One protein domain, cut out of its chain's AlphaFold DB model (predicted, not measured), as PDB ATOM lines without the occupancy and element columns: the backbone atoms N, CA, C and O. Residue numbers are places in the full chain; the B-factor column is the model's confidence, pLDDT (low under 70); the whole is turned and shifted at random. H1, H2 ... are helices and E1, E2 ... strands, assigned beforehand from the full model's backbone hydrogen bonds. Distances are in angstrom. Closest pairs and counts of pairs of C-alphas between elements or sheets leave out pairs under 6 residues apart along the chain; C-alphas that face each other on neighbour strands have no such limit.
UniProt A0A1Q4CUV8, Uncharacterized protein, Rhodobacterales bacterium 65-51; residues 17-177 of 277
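This is residues 17 to 177 of the 277 residues of an uncharacterized protein of Rhodobacterales bacterium 65-51 (UniProt A0A1Q4CUV8). One long helix, H1, crosses H4 with its later part and sticks out as an arm with residues 21 to 31, while shorter helices make the body, with H4 and H6 crossing at its core. H2 and H3 lie toward one end of the body and a small hairpin of two strands, E1 and E2, at the opposite end; H8 packs side by side with H6. The printed part has 161 residues with eight named helices and two named strands, in the order H1 H2 H3 H4 H5 H6 H7 E1 E2 H8; the sheet, E1 - E2, is antiparallel and the class is mostly helix. It is only just compact, close to loose, with a radius of gyration of the C-alphas of 17.9 A, and its outline is flat, 56 by 53 by 27 A.

H1, residues 21 to 52, touches H4, residues 80 to 99, with its residues 39 to 49 alone. Their closest C-alphas, Ser 46 and Ala 87, are 3.8 A apart, at a steep tilt of 69 degrees, only just short of perpendicular, opposite ways. H2, residues 62 to 70, is close to H1 but not clearly touching, the C-alphas of Tyr 52 and Phe 64 being 6.3 A apart. H3, residues 74 to 77, and H4 only just touch, with 3 pairs of C-alphas within 8 A, and only at the corner; the closest are Phe 77 and Phe 83, 5.2 A. H4 is the hub, touching four helices. H5, residues 103 to 109, touches it at Gly 97 and Pro 103, whose C-alphas are closest at 4.8 A. H6, residues 114 to 126, touches H4 at a steep tilt of 63 degrees, the same way; the closest C-alphas are Ala 89 and Leu 117, 4.8 A. H7, residues 128 to 134, touches H6, with closest C-alphas Leu 124 and Phe 131 at 5.3 A. E1, residues 138 to 140, and E2, residues 152 to 154, form an antiparallel hairpin, with N 138 and O 154 within hydrogen-bond range at 2.8 A. H8, residues 165 to 176, touches H6 at a shallow tilt of 19 degrees, the same way, with closest C-alphas Ser 116 and Glu 165 at 4.0 A. Every O i to N i+4 pair is within hydrogen-bond range in H1, H2, H4, H5, H6, H7 and H8; H3 is too short for one.

H1 is 46.6 A long from C-alpha 21 at (200.311, 186.507, 183.803) to C-alpha 52. H4 is 27.9 A long, H6 18.5 A and H8 16.2 A, ending with C-alpha 176 at (180.862, 188.059, 226.463).

The C-alphas farthest apart, Thr 18 and Ala 56, are 57.2 A apart. The E1 to E2 link is long, and the printed part has no cut. Mean pLDDT of the printed part is 94.7; no printed residue is under 70.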
ATOM      1  N   ILE A  17     192.941 193.558 178.995       87.56
ATOM      2  CA  ILE A  17     192.095 192.630 179.767       87.56
ATOM      3  C   ILE A  17     192.230 191.173 179.312       87.56
ATOM      4  O   ILE A  17     191.579 190.290 179.873       87.56
ATOM      5  N   THR A  18     193.096 190.902 178.334       91.81
ATOM      6  CA  THR A  18     193.495 189.545 177.961       91.81
ATOM      7  C   THR A  18     194.003 188.797 179.190       91.81
ATOM      8  O   THR A  18     194.895 189.267 179.898       91.81
ATOM      9  N   LEU A  19     193.444 187.613 179.442       93.25
ATOM     10  CA  LEU A  19     193.831 186.777 180.575       93.25
ATOM     11  C   LEU A  19     195.289 186.330 180.422       93.25
ATOM     12  O   LEU A  19     195.596 185.400 179.678       93.25
ATOM     13  N   SER A  20     196.185 187.005 181.139       93.62
ATOM     14  CA  SER A  20     197.626 186.784 181.074       93.62
ATOM     15  C   SER A  20     198.273 186.837 182.462       93.62
ATOM     16  O   SER A  20     197.652 187.239 183.454       93.62
ATOM     17  N   LYS A  21     199.542 186.422 182.551       94.06
ATOM     18  CA  LYS A  21     200.311 186.507 183.803       94.06
ATOM     19  C   LYS A  21     200.617 187.950 184.192       94.06
ATOM     20  O   LYS A  21     200.659 188.260 185.380       94.06
ATOM     21  N   GLU A  22     200.764 188.829 183.209       92.06
ATOM     22  CA  GLU A  22     200.942 190.265 183.396       92.06
ATOM     23  C   GLU A  22     199.684 190.891 184.010       92.06
ATOM     24  O   GLU A  22     199.791 191.608 185.005       92.06
ATOM     25  N   LEU A  23     198.491 190.553 183.497       92.75
ATOM     26  CA  LEU A  23     197.223 191.009 184.077       92.75
ATOM     27  C   LEU A  23     197.036 190.484 185.511       92.75
ATOM     28  O   LEU A  23     196.643 191.239 186.403       92.75
ATOM     29  N   GLU A  24     197.360 189.210 185.766       95.00
ATOM     30  CA  GLU A  24     197.330 188.634 187.119       95.00
ATOM     31  C   GLU A  24     198.244 189.418 188.081       95.00
ATOM     32  O   GLU A  24     197.837 189.759 189.199       95.00
ATOM     33  N   ALA A  25     199.473 189.723 187.654       95.19
ATOM     34  CA  ALA A  25     200.442 190.472 188.447       95.19
ATOM     35  C   ALA A  25     199.987 191.916 188.710       95.19
ATOM     36  O   ALA A  25     200.096 192.382 189.850       95.19
ATOM     37  N   ASP A  26     199.435 192.606 187.705       92.44
ATOM     38  CA  ASP A  26     198.919 193.971 187.859       92.44
ATOM     39  C   ASP A  26     197.755 194.021 188.855       92.44
ATOM     40  O   ASP A  26     197.783 194.806 189.807       92.44
ATOM     41  N   LEU A  27     196.778 193.115 188.729       94.38
ATOM     42  CA  LEU A  27     195.661 193.020 189.671       94.38
ATOM     43  C   LEU A  27     196.154 192.766 191.100       94.38
ATOM     44  O   LEU A  27     195.786 193.498 192.022       94.38
ATOM     45  N   ARG A  28     197.037 191.778 191.303       94.94
ATOM     46  CA  ARG A  28     197.621 191.491 192.628       94.94
ATOM     47  C   ARG A  28     198.332 192.712 193.210       94.94
ATOM     48  O   ARG A  28     198.160 193.006 194.395       94.94
ATOM     49  N   ASN A  29     199.094 193.438 192.394       95.50
ATOM     50  CA  ASN A  29     199.795 194.649 192.807       95.50
ATOM     51  C   ASN A  29     198.823 195.771 193.201       95.50
ATOM     52  O   ASN A  29     199.009 196.404 194.240       95.50
ATOM     53  N   ARG A  30     197.749 195.990 192.432       94.31
ATOM     54  CA  ARG A  30     196.709 196.984 192.756       94.31
ATOM     55  C   ARG A  30     196.021 196.679 194.083       94.31
ATOM     56  O   ARG A  30     195.922 197.568 194.925       94.31
ATOM     57  N   PHE A  31     195.623 195.428 194.317       93.81
ATOM     58  CA  PHE A  31     195.022 195.022 195.594       93.81
ATOM     59  C   PHE A  31     196.005 195.126 196.769       93.81
ATOM     60  O   PHE A  31     195.604 195.511 197.870       93.81
ATOM     61  N   LYS A  32     197.293 194.818 196.554       93.56
ATOM     62  CA  LYS A  32     198.337 195.008 197.571       93.56
ATOM     63  C   LYS A  32     198.483 196.488 197.941       93.56
ATOM     64  O   LYS A  32     198.423 196.815 199.125       93.56
ATOM     65  N   LYS A  33     198.585 197.372 196.943       95.38
ATOM     66  CA  LYS A  33     198.681 198.827 197.142       95.38
ATOM     67  C   LYS A  33     197.438 199.405 197.824       95.38
ATOM     68  O   LYS A  33     197.585 200.194 198.749       95.38
ATOM     69  N   ASP A  34     196.227 198.996 197.434       94.62
ATOM     70  CA  ASP A  34     194.987 199.428 198.110       94.62
ATOM     71  C   ASP A  34     194.997 199.045 199.598       94.62
ATOM     72  O   ASP A  34     194.754 199.890 200.462       94.62
ATOM     73  N   ARG A  35     195.363 197.798 199.922       94.56
ATOM     74  CA  ARG A  35     195.502 197.340 201.312       94.56
ATOM     75  C   ARG A  35     196.512 198.180 202.090       94.56
ATOM     76  O   ARG A  35     196.194 198.640 203.187       94.56
ATOM     77  N   GLU A  36     197.713 198.358 201.548       95.38
ATOM     78  CA  GLU A  36     198.774 199.132 202.196       95.38
ATOM     79  C   GLU A  36     198.334 200.581 202.422       95.38
ATOM     80  O   GLU A  36     198.464 201.083 203.539       95.38
ATOM     81  N   ASN A  37     197.721 201.221 201.425       96.31
ATOM     82  CA  ASN A  37     197.199 202.582 201.540       96.31
ATOM     83  C   ASN A  37     196.145 202.697 202.647       96.31
ATOM     84  O   ASN A  37     196.232 203.586 203.496       96.31
ATOM     85  N   ARG A  38     195.180 201.768 202.708       96.31
ATOM     86  CA  ARG A  38     194.171 201.740 203.780       96.31
ATOM     87  C   ARG A  38     194.807 201.583 205.157       96.31
ATOM     88  O   ARG A  38     194.443 202.299 206.086       96.31
ATOM     89  N   PHE A  39     195.775 200.679 205.292       97.56
ATOM     90  CA  PHE A  39     196.491 200.477 206.551       97.56
ATOM     91  C   PHE A  39     197.248 201.731 206.991       97.56
ATOM     92  O   PHE A  39     197.165 202.092 208.163       97.56
ATOM     93  N   HIS A  40     197.902 202.442 206.072       97.56
ATOM     94  CA  HIS A  40     198.560 203.712 206.385       97.56
ATOM     95  C   HIS A  40     197.565 204.773 206.866       97.56
ATOM     96  O   HIS A  40     197.817 205.419 207.882       97.56
ATOM     97  N   ILE A  41     196.402 204.903 206.216       98.00
ATOM     98  CA  ILE A  41     195.333 205.813 206.661       98.00
ATOM     99  C   ILE A  41     194.900 205.478 208.095       98.00
ATOM    100  O   ILE A  41     194.802 206.371 208.939       98.00
ATOM    101  N   TYR A  42     194.679 204.196 208.402       98.44
ATOM    102  CA  TYR A  42     194.306 203.758 209.748       98.44
ATOM    103  C   TYR A  42     195.401 204.064 210.782       98.44
ATOM    104  O   TYR A  42     195.106 204.573 211.864       98.44
ATOM    105  N   LEU A  43     196.669 203.802 210.456       98.50
ATOM    106  CA  LEU A  43     197.813 204.091 211.328       98.50
ATOM    107  C   LEU A  43     197.955 205.591 211.613       98.50
ATOM    108  O   LEU A  43     198.131 205.971 212.772       98.50
ATOM    109  N   ILE A  44     197.809 206.445 210.594       98.44
ATOM    110  CA  ILE A  44     197.818 207.907 210.749       98.44
ATOM    111  C   ILE A  44     196.669 208.348 211.658       98.44
ATOM    112  O   ILE A  44     196.901 209.076 212.623       98.44
ATOM    113  N   ALA A  45     195.447 207.859 211.422       98.31
ATOM    114  CA  ALA A  45     194.301 208.155 212.281       98.31
ATOM    115  C   ALA A  45     194.553 207.725 213.739       98.31
ATOM    116  O   ALA A  45     194.213 208.455 214.671       98.31
ATOM    117  N   SER A  46     195.200 206.573 213.950       98.31
ATOM    118  CA  SER A  46     195.601 206.097 215.280       98.31
ATOM    119  C   SER A  46     196.600 207.045 215.946       98.31
ATOM    120  O   SER A  46     196.424 207.399 217.111       98.31
ATOM    121  N   GLY A  47     197.610 207.508 215.205       98.25
ATOM    122  CA  GLY A  47     198.587 208.489 215.686       98.25
ATOM    123  C   GLY A  47     197.941 209.820 216.072       98.25
ATOM    124  O   GLY A  47     198.197 210.342 217.156       98.25
ATOM    125  N   ILE A  48     197.032 210.324 215.234       98.06
ATOM    126  CA  ILE A  48     196.245 211.530 215.513       98.06
ATOM    127  C   ILE A  48     195.409 211.340 216.787       98.06
ATOM    128  O   ILE A  48     195.444 212.194 217.671       98.06
ATOM    129  N   ARG A  49     194.699 210.210 216.933       97.56
ATOM    130  CA  ARG A  49     193.913 209.919 218.143       97.56
ATOM    131  C   ARG A  49     194.787 209.893 219.393       97.56
ATOM    132  O   ARG A  49     194.404 210.512 220.373       97.56
ATOM    133  N   ARG A  50     195.950 209.235 219.364       96.56
ATOM    134  CA  ARG A  50     196.875 209.205 220.515       96.56
ATOM    135  C   ARG A  50     197.363 210.594 220.918       96.56
ATOM    136  O   ARG A  50     197.614 210.819 222.091       96.56
ATOM    137  N   LYS A  51     197.521 211.503 219.953       97.69
ATOM    138  CA  LYS A  51     197.987 212.867 220.215       97.69
ATOM    139  C   LYS A  51     196.885 213.775 220.768       97.69
ATOM    140  O   LYS A  51     197.171 214.608 221.618       97.69
ATOM    141  N   TYR A  52     195.660 213.653 220.256       97.56
ATOM    142  CA  TYR A  52     194.610 214.652 220.489       97.56
ATOM    143  C   TYR A  52     193.397 214.157 221.277       97.56
ATOM    144  O   TYR A  52     192.514 214.961 221.565       97.56
ATOM    145  N   LEU A  53     193.302 212.868 221.598       95.88
ATOM    146  CA  LEU A  53     192.269 212.373 222.500       95.88
ATOM    147  C   LEU A  53     192.770 212.447 223.940       95.88
ATOM    148  O   LEU A  53     193.796 211.855 224.266       95.88
ATOM    149  N   ASP A  54     192.006 213.108 224.799       92.75
ATOM    150  CA  ASP A  54     192.182 212.984 226.239       92.75
ATOM    151  C   ASP A  54     191.525 211.680 226.714       92.75
ATOM    152  O   ASP A  54     190.315 211.484 226.582       92.75
ATOM    153  N   GLU A  55     192.329 210.757 227.243       88.81
ATOM    154  CA  GLU A  55     191.845 209.455 227.708       88.81
ATOM    155  C   GLU A  55     190.989 209.552 228.976       88.81
ATOM    156  O   GLU A  55     190.151 208.675 229.191       88.81
ATOM    157  N   ALA A  56     191.158 210.601 229.789       89.31
ATOM    158  CA  ALA A  56     190.398 210.774 231.023       89.31
ATOM    159  C   ALA A  56     188.964 211.238 230.739       89.31
ATOM    160  O   ALA A  56     188.010 210.671 231.272       89.31
ATOM    161  N   SER A  57     188.804 212.246 229.877       89.88
ATOM    162  CA  SER A  57     187.482 212.747 229.476       89.88
ATOM    163  C   SER A  57     186.853 211.960 228.322       89.88
ATOM    164  O   SER A  57     185.645 212.047 228.103       89.88
ATOM    165  N   GLY A  58     187.651 211.214 227.554       88.44
ATOM    166  CA  GLY A  58     187.209 210.558 226.322       88.44
ATOM    167  C   GLY A  58     186.893 211.540 225.186       88.44
ATOM    168  O   GLY A  58     186.319 211.130 224.173       88.44
ATOM    169  N   ALA A  59     187.252 212.817 225.338       93.19
ATOM    170  CA  ALA A  59     186.978 213.872 224.374       93.19
ATOM    171  C   ALA A  59     188.230 214.237 223.569       93.19
ATOM    172  O   ALA A  59     189.360 214.207 224.057       93.19
ATOM    173  N   TYR A  60     188.030 214.604 222.304       95.50
ATOM    174  CA  TYR A  60     189.111 215.166 221.499       95.50
ATOM    175  C   TYR A  60     189.377 216.621 221.882       95.50
ATOM    176  O   TYR A  60     188.436 217.364 222.169       95.50
ATOM    177  N   SER A  61     190.638 217.048 221.804       96.62
ATOM    178  CA  SER A  61     191.036 218.428 222.071       96.62
ATOM    179  C   SER A  61     190.288 219.424 221.178       96.62
ATOM    180  O   SER A  61     189.931 219.138 220.030       96.62
ATOM    181  N   SER A  62     190.066 220.631 221.697       96.56
ATOM    182  CA  SER A  62     189.401 221.706 220.951       96.56
ATOM    183  C   SER A  62     190.174 222.100 219.686       96.56
ATOM    184  O   SER A  62     189.561 222.409 218.667       96.56
ATOM    185  N   GLU A  63     191.508 222.031 219.724       97.31
ATOM    186  CA  GLU A  63     192.389 222.210 218.565       97.31
ATOM    187  C   GLU A  63     192.060 221.206 217.453       97.31
ATOM    188  O   GLU A  63     191.799 221.604 216.317       97.31
ATOM    189  N   PHE A  64     191.995 219.912 217.785       97.81
ATOM    190  CA  PHE A  64     191.682 218.872 216.810       97.81
ATOM    191  C   PHE A  64     190.276 219.027 216.241       97.81
ATOM    192  O   PHE A  64     190.092 218.913 215.033       97.81
ATOM    193  N   GLN A  65     189.283 219.330 217.079       96.75
ATOM    194  CA  GLN A  65     187.911 219.535 216.612       96.75
ATOM    195  C   GLN A  65     187.807 220.719 215.637       96.75
ATOM    196  O   GLN A  65     187.132 220.616 214.609       96.75
ATOM    197  N   LYS A  66     188.510 221.826 215.922       97.62
ATOM    198  CA  LYS A  66     188.591 222.986 215.020       97.62
ATOM    199  C   LYS A  66     189.252 222.609 213.697       97.62
ATOM    200  O   LYS A  66     188.669 222.881 212.649       97.62
ATOM    201  N   TRP A  67     190.404 221.938 213.749       97.94
ATOM    202  CA  TRP A  67     191.113 221.463 212.559       97.94
ATOM    203  C   TRP A  67     190.260 220.504 211.719       97.94
ATOM    204  O   TRP A  67     190.160 220.671 210.506       97.94
ATOM    205  N   TYR A  68     189.580 219.544 212.354       97.62
ATOM    206  CA  TYR A  68     188.730 218.563 211.677       97.62
ATOM    207  C   TYR A  68     187.628 219.250 210.859       97.62
ATOM    208  O   TYR A  68     187.346 218.858 209.725       97.62
ATOM    209  N   LYS A  69     187.032 220.311 211.421       96.75
ATOM    210  CA  LYS A  69     186.018 221.124 210.745       96.75
ATOM    211  C   LYS A  69     186.621 221.994 209.641       96.75
ATOM    212  O   LYS A  69     186.108 221.979 208.525       96.75
ATOM    213  N   SER A  70     187.691 222.739 209.924       97.31
ATOM    214  CA  SER A  70     188.271 223.695 208.967       97.31
ATOM    215  C   SER A  70     188.911 223.008 207.763       97.31
ATOM    216  O   SER A  70     188.775 223.484 206.642       97.31
ATOM    217  N   ALA A  71     189.565 221.867 207.981       97.25
ATOM    218  CA  ALA A  71     190.178 221.066 206.927       97.25
ATOM    219  C   ALA A  71     189.174 220.133 206.223       97.25
ATOM    220  O   ALA A  71     189.579 219.340 205.380       97.25
ATOM    221  N   LYS A  72     187.877 220.212 206.566       96.44
ATOM    222  CA  LYS A  72     186.793 219.397 205.991       96.44
ATOM    223  C   LYS A  72     187.049 217.889 206.069       96.44
ATOM    224  O   LYS A  72     186.660 217.125 205.190       96.44
ATOM    225  N   MET A  73     187.641 217.422 207.166       97.31
ATOM    226  CA  MET A  73     187.952 215.998 207.362       97.31
ATOM    227  C   MET A  73     186.710 215.100 207.377       97.31
ATOM    228  O   MET A  73     186.822 213.893 207.160       97.31
ATOM    229  N   ALA A  74     185.521 215.680 207.562       95.75
ATOM    230  CA  ALA A  74     184.259 214.970 207.411       95.75
ATOM    231  C   ALA A  74     184.032 214.402 205.998       95.75
ATOM    232  O   ALA A  74     183.348 213.390 205.873       95.75
ATOM    233  N   GLU A  75     184.641 214.975 204.957       96.69
ATOM    234  CA  GLU A  75     184.579 214.440 203.588       96.69
ATOM    235  C   GLU A  75     185.367 213.125 203.441       96.69
ATOM    236  O   GLU A  75     185.043 212.300 202.593       96.69
ATOM    237  N   LEU A  76     186.376 212.901 204.293       96.00
ATOM    238  CA  LEU A  76     187.231 211.708 204.260       96.00
ATOM    239  C   LEU A  76     186.789 210.648 205.270       96.00
ATOM    240  O   LEU A  76     186.752 209.456 204.972       96.00
ATOM    241  N   PHE A  77     186.482 211.087 206.490       95.62
ATOM    242  CA  PHE A  77     186.228 210.207 207.627       95.62
ATOM    243  C   PHE A  77     184.781 210.252 208.115       95.62
ATOM    244  O   PHE A  77     184.428 209.456 208.977       95.62
ATOM    245  N   GLY A  78     183.921 211.137 207.609       95.38
ATOM    246  CA  GLY A  78     182.561 211.317 208.125       95.38
ATOM    247  C   GLY A  78     182.530 211.999 209.498       95.38
ATOM    248  O   GLY A  78     183.240 212.973 209.753       95.38
ATOM    249  N   SER A  79     181.692 211.516 210.415       93.88
ATOM    250  CA  SER A  79     181.611 212.081 211.771       93.88
ATOM    251  C   SER A  79     182.875 211.799 212.598       93.88
ATOM    252  O   SER A  79     183.627 210.867 212.314       93.88
ATOM    253  N   LEU A  80     183.077 212.545 213.691       92.56
ATOM    254  CA  LEU A  80     184.162 212.276 214.649       92.56
ATOM    255  C   LEU A  80     184.109 210.848 215.217       92.56
ATOM    256  O   LEU A  80     185.146 210.217 215.401       92.56
ATOM    257  N   GLN A  81     182.907 210.307 215.439       92.19
ATOM    258  CA  GLN A  81     182.732 208.915 215.867       92.19
ATOM    259  C   GLN A  81     183.254 207.935 214.812       92.19
ATOM    260  O   GLN A  81     183.868 206.923 215.149       92.19
ATOM    261  N   ASN A  82     183.032 208.232 213.529       94.44
ATOM    262  CA  ASN A  82     183.555 207.406 212.453       94.44
ATOM    263  C   ASN A  82     185.080 207.543 212.353       94.44
ATOM    264  O   ASN A  82     185.754 206.520 212.296       94.44
ATOM    265  N   PHE A  83     185.649 208.748 212.494       97.31
ATOM    266  CA  PHE A  83     187.101 208.931 212.641       97.31
ATOM    267  C   PHE A  83     187.689 208.068 213.774       97.31
ATOM    268  O   PHE A  83     188.710 207.403 213.582       97.31
ATOM    269  N   THR A  84     187.021 207.988 214.931       95.69
ATOM    270  CA  THR A  84     187.453 207.097 216.017       95.69
ATOM    271  C   THR A  84     187.521 205.637 215.560       95.69
ATOM    272  O   THR A  84     188.484 204.958 215.905       95.69
ATOM    273  N   LYS A  85     186.590 205.144 214.730       96.88
ATOM    274  CA  LYS A  85     186.667 203.778 214.175       96.88
ATOM    275  C   LYS A  85     187.920 203.565 213.318       96.88
ATOM    276  O   LYS A  85     188.568 202.533 213.469       96.88
ATOM    277  N   TYR A  86     188.303 204.537 212.485       98.31
ATOM    278  CA  TYR A  86     189.549 204.476 211.695       98.31
ATOM    279  C   TYR A  86     190.782 204.422 212.598       98.31
ATOM    280  O   TYR A  86     191.671 203.595 212.397       98.31
ATOM    281  N   ALA A  87     190.821 205.265 213.629       98.06
ATOM    282  CA  ALA A  87     191.929 205.291 214.576       98.06
ATOM    283  C   ALA A  87     192.074 203.970 215.352       98.06
ATOM    284  O   ALA A  87     193.182 203.471 215.552       98.06
ATOM    285  N   MET A  88     190.944 203.383 215.747       97.38
ATOM    286  CA  MET A  88     190.864 202.089 216.424       97.38
ATOM    287  C   MET A  88     191.259 200.926 215.501       97.38
ATOM    288  O   MET A  88     191.973 200.018 215.924       97.38
ATOM    289  N   ALA A  89     190.877 200.976 214.221       98.31
ATOM    290  CA  ALA A  89     191.375 200.046 213.210       98.31
ATOM    291  C   ALA A  89     192.908 200.127 213.079       98.31
ATOM    292  O   ALA A  89     193.579 199.103 212.960       98.31
ATOM    293  N   GLY A  90     193.479 201.329 213.190       98.25
ATOM    294  CA  GLY A  90     194.928 201.526 213.187       98.25
ATOM    295  C   GLY A  90     195.634 200.931 214.404       98.25
ATOM    296  O   GLY A  90     196.750 200.435 214.269       98.25
ATOM    297  N   GLU A  91     194.989 200.899 215.576       98.06
ATOM    298  CA  GLU A  91     195.528 200.193 216.749       98.06
ATOM    299  C   GLU A  91     195.671 198.687 216.472       98.06
ATOM    300  O   GLU A  91     196.695 198.099 216.829       98.06
ATOM    301  N   VAL A  92     194.703 198.085 215.771       98.44
ATOM    302  CA  VAL A  92     194.749 196.674 215.347       98.44
ATOM    303  C   VAL A  92     195.874 196.431 214.349       98.44
ATOM    304  O   VAL A  92     196.686 195.531 214.560       98.44
ATOM    305  N   VAL A  93     195.963 197.246 213.293       98.31
ATOM    306  CA  VAL A  93     197.028 197.134 212.281       98.31
ATOM    307  C   VAL A  93     198.404 197.274 212.930       98.31
ATOM    308  O   VAL A  93     199.278 196.445 212.696       98.31
ATOM    309  N   ASN A  94     198.585 198.268 213.803       98.38
ATOM    310  CA  ASN A  94     199.838 198.477 214.523       98.38
ATOM    311  C   ASN A  94     200.183 197.286 215.428       98.38
ATOM    312  O   ASN A  94     201.333 196.854 215.466       98.38
ATOM    313  N   HIS A  95     199.203 196.748 216.161       98.06
ATOM    314  CA  HIS A  95     199.421 195.583 217.013       98.06
ATOM    315  C   HIS A  95     199.857 194.369 216.192       98.06
ATOM    316  O   HIS A  95     200.885 193.769 216.495       98.06
ATOM    317  N   VAL A  96     199.134 194.049 215.117       97.75
ATOM    318  CA  VAL A  96     199.489 192.927 214.242       97.75
ATOM    319  C   VAL A  96     200.865 193.140 213.608       97.75
ATOM    320  O   VAL A  96     201.698 192.237 213.646       97.75
ATOM    321  N   GLY A  97     201.133 194.350 213.114       96.75
ATOM    322  CA  GLY A  97     202.387 194.725 212.462       96.75
ATOM    323  C   GLY A  97     203.625 194.681 213.365       96.75
ATOM    324  O   GLY A  97     204.722 194.453 212.869       96.75
ATOM    325  N   THR A  98     203.471 194.888 214.678       96.75
ATOM    326  CA  THR A  98     204.617 195.094 215.591       96.75
ATOM    327  C   THR A  98     204.697 194.119 216.765       96.75
ATOM    328  O   THR A  98     205.712 194.099 217.461       96.75
ATOM    329  N   LYS A  99     203.639 193.343 217.040       94.31
ATOM    330  CA  LYS A  99     203.525 192.496 218.246       94.31
ATOM    331  C   LYS A  99     203.150 191.040 217.963       94.31
ATOM    332  O   LYS A  99     202.927 190.297 218.913       94.31
ATOM    333  N   THR A 100     203.090 190.619 216.701       93.25
ATOM    334  CA  THR A 100     202.826 189.216 216.336       93.25
ATOM    335  C   THR A 100     204.082 188.529 215.804       93.25
ATOM    336  O   THR A 100     205.023 189.184 215.367       93.25
ATOM    337  N   SER A 101     204.103 187.194 215.840       91.00
ATOM    338  CA  SER A 101     205.259 186.388 215.421       91.00
ATOM    339  C   SER A 101     205.493 186.361 213.909       91.00
ATOM    340  O   SER A 101     206.608 186.106 213.469       91.00
ATOM    341  N   ASN A 102     204.454 186.605 213.107       93.44
ATOM    342  CA  ASN A 102     204.555 186.690 211.651       93.44
ATOM    343  C   ASN A 102     203.665 187.836 211.135       93.44
ATOM    344  O   ASN A 102     202.546 187.587 210.666       93.44
ATOM    345  N   PRO A 103     204.132 189.093 211.262       95.25
ATOM    346  CA  PRO A 103     203.343 190.269 210.918       95.25
ATOM    347  C   PRO A 103     202.833 190.253 209.481       95.25
ATOM    348  O   PRO A 103     201.653 190.500 209.260       95.25
ATOM    349  N   GLU A 104     203.678 189.899 208.508       93.88
ATOM    350  CA  GLU A 104     203.303 189.885 207.091       93.88
ATOM    351  C   GLU A 104     202.105 188.964 206.836       93.88
ATOM    352  O   GLU A 104     201.091 189.388 206.272       93.88
ATOM    353  N   ARG A 105     202.170 187.725 207.335       94.38
ATOM    354  CA  ARG A 105     201.078 186.758 207.200       94.38
ATOM    355  C   ARG A 105     199.787 187.255 207.850       94.38
ATOM    356  O   ARG A 105     198.714 187.116 207.267       94.38
ATOM    357  N   TYR A 106     199.855 187.794 209.067       95.94
ATOM    358  CA  TYR A 106     198.644 188.208 209.780       95.94
ATOM    359  C   TYR A 106     198.047 189.502 209.237       95.94
ATOM    360  O   TYR A 106     196.825 189.611 209.180       95.94
ATOM    361  N   LEU A 107     198.871 190.437 208.762       96.56
ATOM    362  CA  LEU A 107     198.408 191.627 208.051       96.56
ATOM    363  C   LEU A 107     197.643 191.248 206.778       96.56
ATOM    364  O   LEU A 107     196.613 191.852 206.482       96.56
ATOM    365  N   GLN A 108     198.082 190.210 206.058       94.44
ATOM    366  CA  GLN A 108     197.348 189.697 204.898       94.44
ATOM    367  C   GLN A 108     196.003 189.048 205.261       94.44
ATOM    368  O   GLN A 108     195.100 189.026 204.423       94.44
ATOM    369  N   ASN A 109     195.866 188.555 206.496       93.81
ATOM    370  CA  ASN A 109     194.651 187.923 207.014       93.81
ATOM    371  C   ASN A 109     193.657 188.905 207.644       93.81
ATOM    372  O   ASN A 109     192.537 188.505 207.963       93.81
ATOM    373  N   LEU A 110     194.036 190.168 207.845       97.06
ATOM    374  CA  LEU A 110     193.120 191.166 208.379       97.06
ATOM    375  C   LEU A 110     192.025 191.519 207.354       97.06
ATOM    376  O   LEU A 110     192.316 191.661 206.161       97.06
ATOM    377  N   PRO A 111     190.770 191.714 207.796       96.44
ATOM    378  CA  PRO A 111     189.750 192.316 206.948       96.44
ATOM    379  C   PRO A 111     190.120 193.775 206.632       96.44
ATOM    380  O   PRO A 111     190.706 194.468 207.461       96.44
ATOM    381  N   LEU A 112     189.752 194.269 205.444       93.50
ATOM    382  CA  LEU A 112     190.051 195.653 205.026       93.50
ATOM    383  C   LEU A 112     188.976 196.669 205.430       93.50
ATOM    384  O   LEU A 112     189.204 197.878 205.352       93.50
ATOM    385  N   VAL A 113     187.798 196.187 205.831       93.38
ATOM    386  CA  VAL A 113     186.646 197.021 206.183       93.38
ATOM    387  C   VAL A 113     186.844 197.619 207.575       93.38
ATOM    388  O   VAL A 113     187.078 196.889 208.541       93.38
ATOM    389  N   VAL A 114     186.700 198.945 207.687       95.38
ATOM    390  CA  VAL A 114     186.916 199.685 208.944       95.38
ATOM    391  C   VAL A 114     186.044 199.168 210.091       95.38
ATOM    392  O   VAL A 114     186.530 199.024 211.207       95.38
ATOM    393  N   GLY A 115     184.786 198.813 209.816       94.50
ATOM    394  CA  GLY A 115     183.861 198.269 210.812       94.50
ATOM    395  C   GLY A 115     184.318 196.927 211.392       94.50
ATOM    396  O   GLY A 115     184.312 196.745 212.609       94.50
ATOM    397  N   SER A 116     184.813 196.017 210.544       97.56
ATOM    398  CA  SER A 116     185.396 194.748 210.993       97.56
ATOM    399  C   SER A 116     186.620 194.983 211.879       97.56
ATOM    400  O   SER A 116     186.709 194.418 212.966       97.56
ATOM    401  N   LEU A 117     187.548 195.844 211.448       97.94
ATOM    402  CA  LEU A 117     188.746 196.178 212.227       97.94
ATOM    403  C   LEU A 117     188.405 196.892 213.544       97.94
ATOM    404  O   LEU A 117     189.058 196.653 214.555       97.94
ATOM    405  N   TYR A 118     187.359 197.716 213.565       97.12
ATOM    406  CA  TYR A 118     186.854 198.330 214.789       97.12
ATOM    407  C   TYR A 118     186.351 197.276 215.786       97.12
ATOM    408  O   TYR A 118     186.752 197.304 216.947       97.12
ATOM    409  N   GLU A 119     185.555 196.291 215.368       96.94
ATOM    410  CA  GLU A 119     185.135 195.212 216.279       96.94
ATOM    411  C   GLU A 119     186.331 194.380 216.772       96.94
ATOM    412  O   GLU A 119     186.384 194.004 217.944       96.94
ATOM    413  N   LEU A 120     187.342 194.160 215.924       98.19
ATOM    414  CA  LEU A 120     188.598 193.521 216.333       98.19
ATOM    415  C   LEU A 120     189.377 194.350 217.361       98.19
ATOM    416  O   LEU A 120     189.982 193.785 218.270       98.19
ATOM    417  N   SER A 121     189.328 195.678 217.268       97.69
ATOM    418  CA  SER A 121     189.964 196.569 218.244       97.69
ATOM    419  C   SER A 121     189.334 196.445 219.635       97.69
ATOM    420  O   SER A 121     190.035 196.538 220.641       97.69
ATOM    421  N   MET A 122     188.030 196.151 219.705       96.50
ATOM    422  CA  MET A 122     187.336 195.894 220.969       96.50
ATOM    423  C   MET A 122     187.834 194.597 221.613       96.50
ATOM    424  O   MET A 122     188.065 194.569 222.818       96.50
ATOM    425  N   ILE A 123     188.060 193.549 220.811       97.25
ATOM    426  CA  ILE A 123     188.658 192.290 221.285       97.25
ATOM    427  C   ILE A 123     190.086 192.544 221.781       97.25
ATOM    428  O   ILE A 123     190.435 192.127 222.881       97.25
ATOM    429  N   LEU A 124     190.887 193.280 221.004       97.31
ATOM    430  CA  LEU A 124     192.271 193.607 221.348       97.31
ATOM    431  C   LEU A 124     192.391 194.374 222.674       97.31
ATOM    432  O   LEU A 124     193.306 194.114 223.455       97.31
ATOM    433  N   LYS A 125     191.480 195.322 222.925       94.00
ATOM    434  CA  LYS A 125     191.426 196.083 224.180       94.00
ATOM    435  C   LYS A 125     190.977 195.236 225.363       94.00
ATOM    436  O   LYS A 125     191.453 195.461 226.470       94.00
ATOM    437  N   GLN A 126     190.068 194.293 225.128       92.12
ATOM    438  CA  GLN A 126     189.546 193.407 226.162       92.12
ATOM    439  C   GLN A 126     190.605 192.404 226.634       92.12
ATOM    440  O   GLN A 126     190.818 192.265 227.835       92.12
ATOM    441  N   ASP A 127     191.252 191.698 225.705       92.75
ATOM    442  CA  ASP A 127     192.272 190.694 226.010       92.75
ATOM    443  C   ASP A 127     193.177 190.465 224.782       92.75
ATOM    444  O   ASP A 127     192.747 189.970 223.735       92.75
ATOM    445  N   LYS A 128     194.462 190.815 224.920       94.88
ATOM    446  CA  LYS A 128     195.469 190.667 223.856       94.88
ATOM    447  C   LYS A 128     195.746 189.204 223.519       94.88
ATOM    448  O   LYS A 128     195.986 188.881 222.357       94.88
ATOM    449  N   ASP A 129     195.691 188.313 224.503       93.19
ATOM    450  CA  ASP A 129     195.914 186.891 224.264       93.19
ATOM    451  C   ASP A 129     194.727 186.287 223.521       93.19
ATOM    452  O   ASP A 129     194.915 185.523 222.576       93.19
ATOM    453  N   LEU A 130     193.502 186.675 223.886       95.38
ATOM    454  CA  LEU A 130     192.300 186.291 223.146       95.38
ATOM    455  C   LEU A 130     192.359 186.767 221.692       95.38
ATOM    456  O   LEU A 130     192.045 185.995 220.784       95.38
ATOM    457  N   PHE A 131     192.780 188.013 221.462       97.50
ATOM    458  CA  PHE A 131     192.982 188.538 220.113       97.50
ATOM    459  C   PHE A 131     193.960 187.661 219.317       97.50
ATOM    460  O   PHE A 131     193.656 187.263 218.191       97.50
ATOM    461  N   ASN A 132     195.087 187.284 219.926       95.75
ATOM    462  CA  ASN A 132     196.064 186.397 219.299       95.75
ATOM    463  C   ASN A 132     195.481 185.008 219.004       95.75
ATOM    464  O   ASN A 132     195.685 184.484 217.912       95.75
ATOM    465  N   VAL A 133     194.680 184.428 219.904       95.81
ATOM    466  CA  VAL A 133     193.966 183.167 219.628       95.81
ATOM    467  C   VAL A 133     193.024 183.323 218.426       95.81
ATOM    468  O   VAL A 133     192.938 182.418 217.591       95.81
ATOM    469  N   CYS A 134     192.364 184.475 218.282       97.19
ATOM    470  CA  CYS A 134     191.450 184.761 217.173       97.19
ATOM    471  C   CYS A 134     192.141 184.866 215.799       97.19
ATOM    472  O   CYS A 134     191.470 184.699 214.776       97.19
ATOM    473  N   LEU A 135     193.465 185.086 215.754       96.44
ATOM    474  CA  LEU A 135     194.270 185.017 214.520       96.44
ATOM    475  C   LEU A 135     194.400 183.584 213.982       96.44
ATOM    476  O   LEU A 135     194.675 183.386 212.798       96.44
ATOM    477  N   HIS A 136     194.204 182.582 214.840       95.38
ATOM    478  CA  HIS A 136     194.393 181.168 214.511       95.38
ATOM    479  C   HIS A 136     193.093 180.364 214.511       95.38
ATOM    480  O   HIS A 136     192.943 179.414 213.737       95.38
ATOM    481  N   PHE A 137     192.160 180.731 215.386       96.88
ATOM    482  CA  PHE A 137     190.956 179.966 215.675       96.88
ATOM    483  C   PHE A 137     189.745 180.884 215.849       96.88
ATOM    484  O   PHE A 137     189.858 182.102 215.941       96.88
ATOM    485  N   THR A 138     188.568 180.281 215.912       96.88
ATOM    486  CA  THR A 138     187.351 180.882 216.452       96.88
ATOM    487  C   THR A 138     187.106 180.252 217.827       96.88
ATOM    488  O   THR A 138     186.556 179.141 217.883       96.88
ATOM    489  N   PRO A 139     187.577 180.877 218.924       95.38
ATOM    490  CA  PRO A 139     187.404 180.324 220.260       95.38
ATOM    491  C   PRO A 139     185.957 180.480 220.737       95.38
ATOM    492  O   PRO A 139     185.244 181.405 220.348       95.38
ATOM    493  N   LYS A 140     185.508 179.551 221.578       92.94
ATOM    494  CA  LYS A 140     184.223 179.590 222.283       92.94
ATOM    495  C   LYS A 140     184.435 179.160 223.727       92.94
ATOM    496  O   LYS A 140     185.236 178.261 223.977       92.94
ATOM    497  N   ARG A 141     183.679 179.765 224.635       87.69
ATOM    498  CA  ARG A 141     183.642 179.405 226.051       87.69
ATOM    499  C   ARG A 141     182.215 179.113 226.493       87.69
ATOM    500  O   ARG A 141     181.277 179.627 225.881       87.69
ATOM    501  N   LYS A 142     182.050 178.272 227.509       83.75
ATOM    502  CA  LYS A 142     180.742 177.927 228.085       83.75
ATOM    503  C   LYS A 142     180.305 178.927 229.142       83.75
ATOM    504  O   LYS A 142     179.117 179.195 229.275       83.75
ATOM    505  N   VAL A 143     181.261 179.463 229.893       82.56
ATOM    506  CA  VAL A 143     181.016 180.406 230.986       82.56
ATOM    507  C   VAL A 143     182.045 181.528 230.964       82.56
ATOM    508  O   VAL A 143     183.151 181.387 230.437       82.56
ATOM    509  N   ILE A 144     181.671 182.673 231.526       85.38
ATOM    510  CA  ILE A 144     182.599 183.784 231.732       85.38
ATOM    511  C   ILE A 144     183.646 183.336 232.760       85.38
ATOM    512  O   ILE A 144     183.302 182.754 233.782       85.38
ATOM    513  N   GLY A 145     184.924 183.587 232.473       80.25
ATOM    514  CA  GLY A 145     186.032 183.188 233.350       80.25
ATOM    515  C   GLY A 145     186.518 181.745 233.181       80.25
ATOM    516  O   GLY A 145     187.448 181.359 233.879       80.25
ATOM    517  N   GLU A 146     185.949 180.968 232.246       82.88
ATOM    518  CA  GLU A 146     186.438 179.619 231.914       82.88
ATOM    519  C   GLU A 146     187.954 179.652 231.607       82.88
ATOM    520  O   GLU A 146     188.387 180.511 230.819       82.88
ATOM    521  N   PRO A 147     188.775 178.763 232.204       87.38
ATOM    522  CA  PRO A 147     190.210 178.709 231.947       87.38
ATOM    523  C   PRO A 147     190.534 178.508 230.461       87.38
ATOM    524  O   PRO A 147     189.843 177.787 229.747       87.38
ATOM    525  N   LYS A 148     191.646 179.092 229.990       87.62
ATOM    526  CA  LYS A 148     192.026 179.067 228.561       87.62
ATOM    527  C   LYS A 148     192.112 177.663 227.952       87.62
ATOM    528  O   LYS A 148     191.795 177.495 226.779       87.62
ATOM    529  N   HIS A 149     192.550 176.668 228.722       87.25
ATOM    530  CA  HIS A 149     192.698 175.289 228.244       87.25
ATOM    531  C   HIS A 149     191.356 174.559 228.067       87.25
ATOM    532  O   HIS A 149     191.305 173.550 227.370       87.25
ATOM    533  N   GLU A 150     190.271 175.077 228.647       88.00
ATOM    534  CA  GLU A 150     188.915 174.542 228.479       88.00
ATOM    535  C   GLU A 150     188.174 175.189 227.296       88.00
ATOM    536  O   GLU A 150     187.128 174.698 226.861       88.00
ATOM    537  N   TRP A 151     188.723 176.268 226.722       92.56
ATOM    538  CA  TRP A 151     188.124 176.931 225.569       92.56
ATOM    539  C   TRP A 151     188.064 175.995 224.368       92.56
ATOM    540  O   TRP A 151     189.056 175.409 223.932       92.56
ATOM    541  N   LYS A 152     186.896 175.946 223.729       91.75
ATOM    542  CA  LYS A 152     186.737 175.232 222.468       91.75
ATOM    543  C   LYS A 152     187.243 176.101 221.320       91.75
ATOM    544  O   LYS A 152     186.564 177.033 220.894       91.75
ATOM    545  N   THR A 153     188.404 175.769 220.772       93.38
ATOM    546  CA  THR A 153     188.962 176.420 219.581       93.38
ATOM    547  C   THR A 153     188.557 175.659 218.319       93.38
ATOM    548  O   THR A 153     188.707 174.445 218.213       93.38
ATOM    549  N   THR A 154     187.974 176.362 217.347       93.38
ATOM    550  CA  THR A 154     187.556 175.768 216.063       93.38
ATOM    551  C   THR A 154     188.193 176.500 214.891       93.38
ATOM    552  O   THR A 154     188.579 177.657 215.027       93.38
ATOM    553  N   ARG A 155     188.323 175.832 213.741       92.94
ATOM    554  CA  ARG A 155     188.715 176.465 212.473       92.94
ATOM    555  C   ARG A 155     187.477 176.707 211.597       92.94
ATOM    556  O   ARG A 155     186.522 175.939 211.715       92.94
ATOM    557  N   PRO A 156     187.483 177.730 210.719       94.00
ATOM    558  CA  PRO A 156     188.581 178.668 210.428       94.00
ATOM    559  C   PRO A 156     188.813 179.723 211.529       94.00
ATOM    560  O   PRO A 156     188.040 179.818 212.485       94.00
ATOM    561  N   ALA A 157     189.899 180.495 211.403       96.81
ATOM    562  CA  ALA A 157     190.192 181.625 212.285       96.81
ATOM    563  C   ALA A 157     189.060 182.664 212.254       96.81
ATOM    564  O   ALA A 157     188.441 182.886 211.207       96.81
ATOM    565  N   LEU A 158     188.792 183.301 213.397       97.19
ATOM    566  CA  LEU A 158     187.805 184.377 213.459       97.19
ATOM    567  C   LEU A 158     188.277 185.567 212.617       97.19
ATOM    568  O   LEU A 158     187.512 186.100 211.808       97.19
ATOM    569  N   ILE A 159     189.546 185.945 212.792       97.19
ATOM    570  CA  ILE A 159     190.205 186.986 212.009       97.19
ATOM    571  C   ILE A 159     190.600 186.384 210.662       97.19
ATOM    572  O   ILE A 159     191.453 185.503 210.579       97.19
ATOM    573  N   SER A 160     189.938 186.843 209.605       95.81
ATOM    574  CA  SER A 160     190.190 186.407 208.232       95.81
ATOM    575  C   SER A 160     189.848 187.527 207.243       95.81
ATOM    576  O   SER A 160     189.052 188.407 207.591       95.81
ATOM    577  N   PRO A 161     190.360 187.482 205.996       95.25
ATOM    578  CA  PRO A 161     190.094 188.524 205.000       95.25
ATOM    579  C   PRO A 161     188.599 188.734 204.721       95.25
ATOM    580  O   PRO A 161     188.159 189.851 204.472       95.25
ATOM    581  N   SER A 162     187.818 187.653 204.805       93.44
ATOM    582  CA  SER A 162     186.363 187.636 204.587       93.44
ATOM    583  C   SER A 162     185.526 187.962 205.835       93.44
ATOM    584  O   SER A 162     184.298 187.901 205.788       93.44
ATOM    585  N   ALA A 163     186.153 188.251 206.981       95.12
ATOM    586  CA  ALA A 163     185.425 188.483 208.222       95.12
ATOM    587  C   ALA A 163     184.649 189.811 208.179       95.12
ATOM    588  O   ALA A 163     185.223 190.896 208.054       95.12
ATOM    589  N   THR A 164     183.329 189.719 208.328       95.75
ATOM    590  CA  THR A 164     182.435 190.879 208.368       95.75
ATOM    591  C   THR A 164     182.287 191.427 209.784       95.75
ATOM    592  O   THR A 164     182.418 190.698 210.771       95.75
ATOM    593  N   GLU A 165     181.946 192.713 209.883       93.50
ATOM    594  CA  GLU A 165     181.643 193.393 211.145       93.50
ATOM    595  C   GLU A 165     180.572 192.640 211.940       93.50
ATOM    596  O   GLU A 165     180.771 192.337 213.115       93.50
ATOM    597  N   GLN A 166     179.474 192.251 211.284       95.06
ATOM    598  CA  GLN A 166     178.382 191.513 211.918       95.06
ATOM    599  C   GLN A 166     178.850 190.172 212.493       95.06
ATOM    600  O   GLN A 166     178.486 189.834 213.617       95.06
ATOM    601  N   LYS A 167     179.685 189.418 211.760       95.88
ATOM    602  CA  LYS A 167     180.212 188.128 212.228       95.88
ATOM    603  C   LYS A 167     181.071 188.305 213.479       95.88
ATOM    604  O   LYS A 167     180.906 187.559 214.443       95.88
ATOM    605  N   ILE A 168     181.975 189.286 213.470       97.12
ATOM    606  CA  ILE A 168     182.881 189.553 214.594       97.12
ATOM    607  C   ILE A 168     182.091 190.077 215.799       97.12
ATOM    608  O   ILE A 168     182.295 189.597 216.913       97.12
ATOM    609  N   ARG A 169     181.138 190.992 215.581       94.81
ATOM    610  CA  ARG A 169     180.243 191.511 216.625       94.81
ATOM    611  C   ARG A 169     179.417 190.400 217.264       94.81
ATOM    612  O   ARG A 169     179.403 190.294 218.485       94.81
ATOM    613  N   ALA A 170     178.760 189.566 216.458       94.12
ATOM    614  CA  ALA A 170     177.946 188.457 216.951       94.12
ATOM    615  C   ALA A 170     178.795 187.459 217.748       94.12
ATOM    616  O   ALA A 170     178.396 187.019 218.825       94.12
ATOM    617  N   TRP A 171     180.002 187.149 217.261       96.25
ATOM    618  CA  TRP A 171     180.946 186.329 218.009       96.25
ATOM    619  C   TRP A 171     181.336 186.981 219.342       96.25
ATOM    620  O   TRP A 171     181.283 186.317 220.370       96.25
ATOM    621  N   ARG A 172     181.667 188.279 219.361       94.69
ATOM    622  CA  ARG A 172     182.047 189.012 220.581       94.69
ATOM    623  C   ARG A 172     180.904 189.053 221.596       94.69
ATOM    624  O   ARG A 172     181.142 188.885 222.788       94.69
ATOM    625  N   GLN A 173     179.668 189.236 221.136       91.50
ATOM    626  CA  GLN A 173     178.475 189.170 221.980       91.50
ATOM    627  C   GLN A 173     178.314 187.784 222.609       91.50
ATOM    628  O   GLN A 173     178.149 187.700 223.818       91.50
ATOM    629  N   GLN A 174     178.454 186.707 221.829       90.88
ATOM    630  CA  GLN A 174     178.430 185.334 222.353       90.88
ATOM    631  C   GLN A 174     179.628 185.026 223.250       90.88
ATOM    632  O   GLN A 174     179.531 184.228 224.168       90.88
ATOM    633  N   TRP A 175     180.783 185.630 222.998       91.94
ATOM    634  CA  TRP A 175     181.939 185.462 223.862       91.94
ATOM    635  C   TRP A 175     181.688 186.103 225.227       91.94
ATOM    636  O   TRP A 175     181.966 185.501 226.265       91.94
ATOM    637  N   ASN A 176     181.140 187.316 225.238       87.44
ATOM    638  CA  ASN A 176     180.862 188.059 226.463       87.44
ATOM    639  C   ASN A 176     179.648 187.513 227.216       87.44
ATOM    640  O   ASN A 176     179.689 187.482 228.437       87.44
ATOM    641  N   ASN A 177     178.655 186.999 226.491       85.44
ATOM    642  CA  ASN A 177     177.446 186.372 227.013       85.44
ATOM    643  C   ASN A 177     177.310 184.965 226.397       85.44
ATOM    644  O   ASN A 177     176.583 184.795 225.411       85.44
TER     645      ASN A 177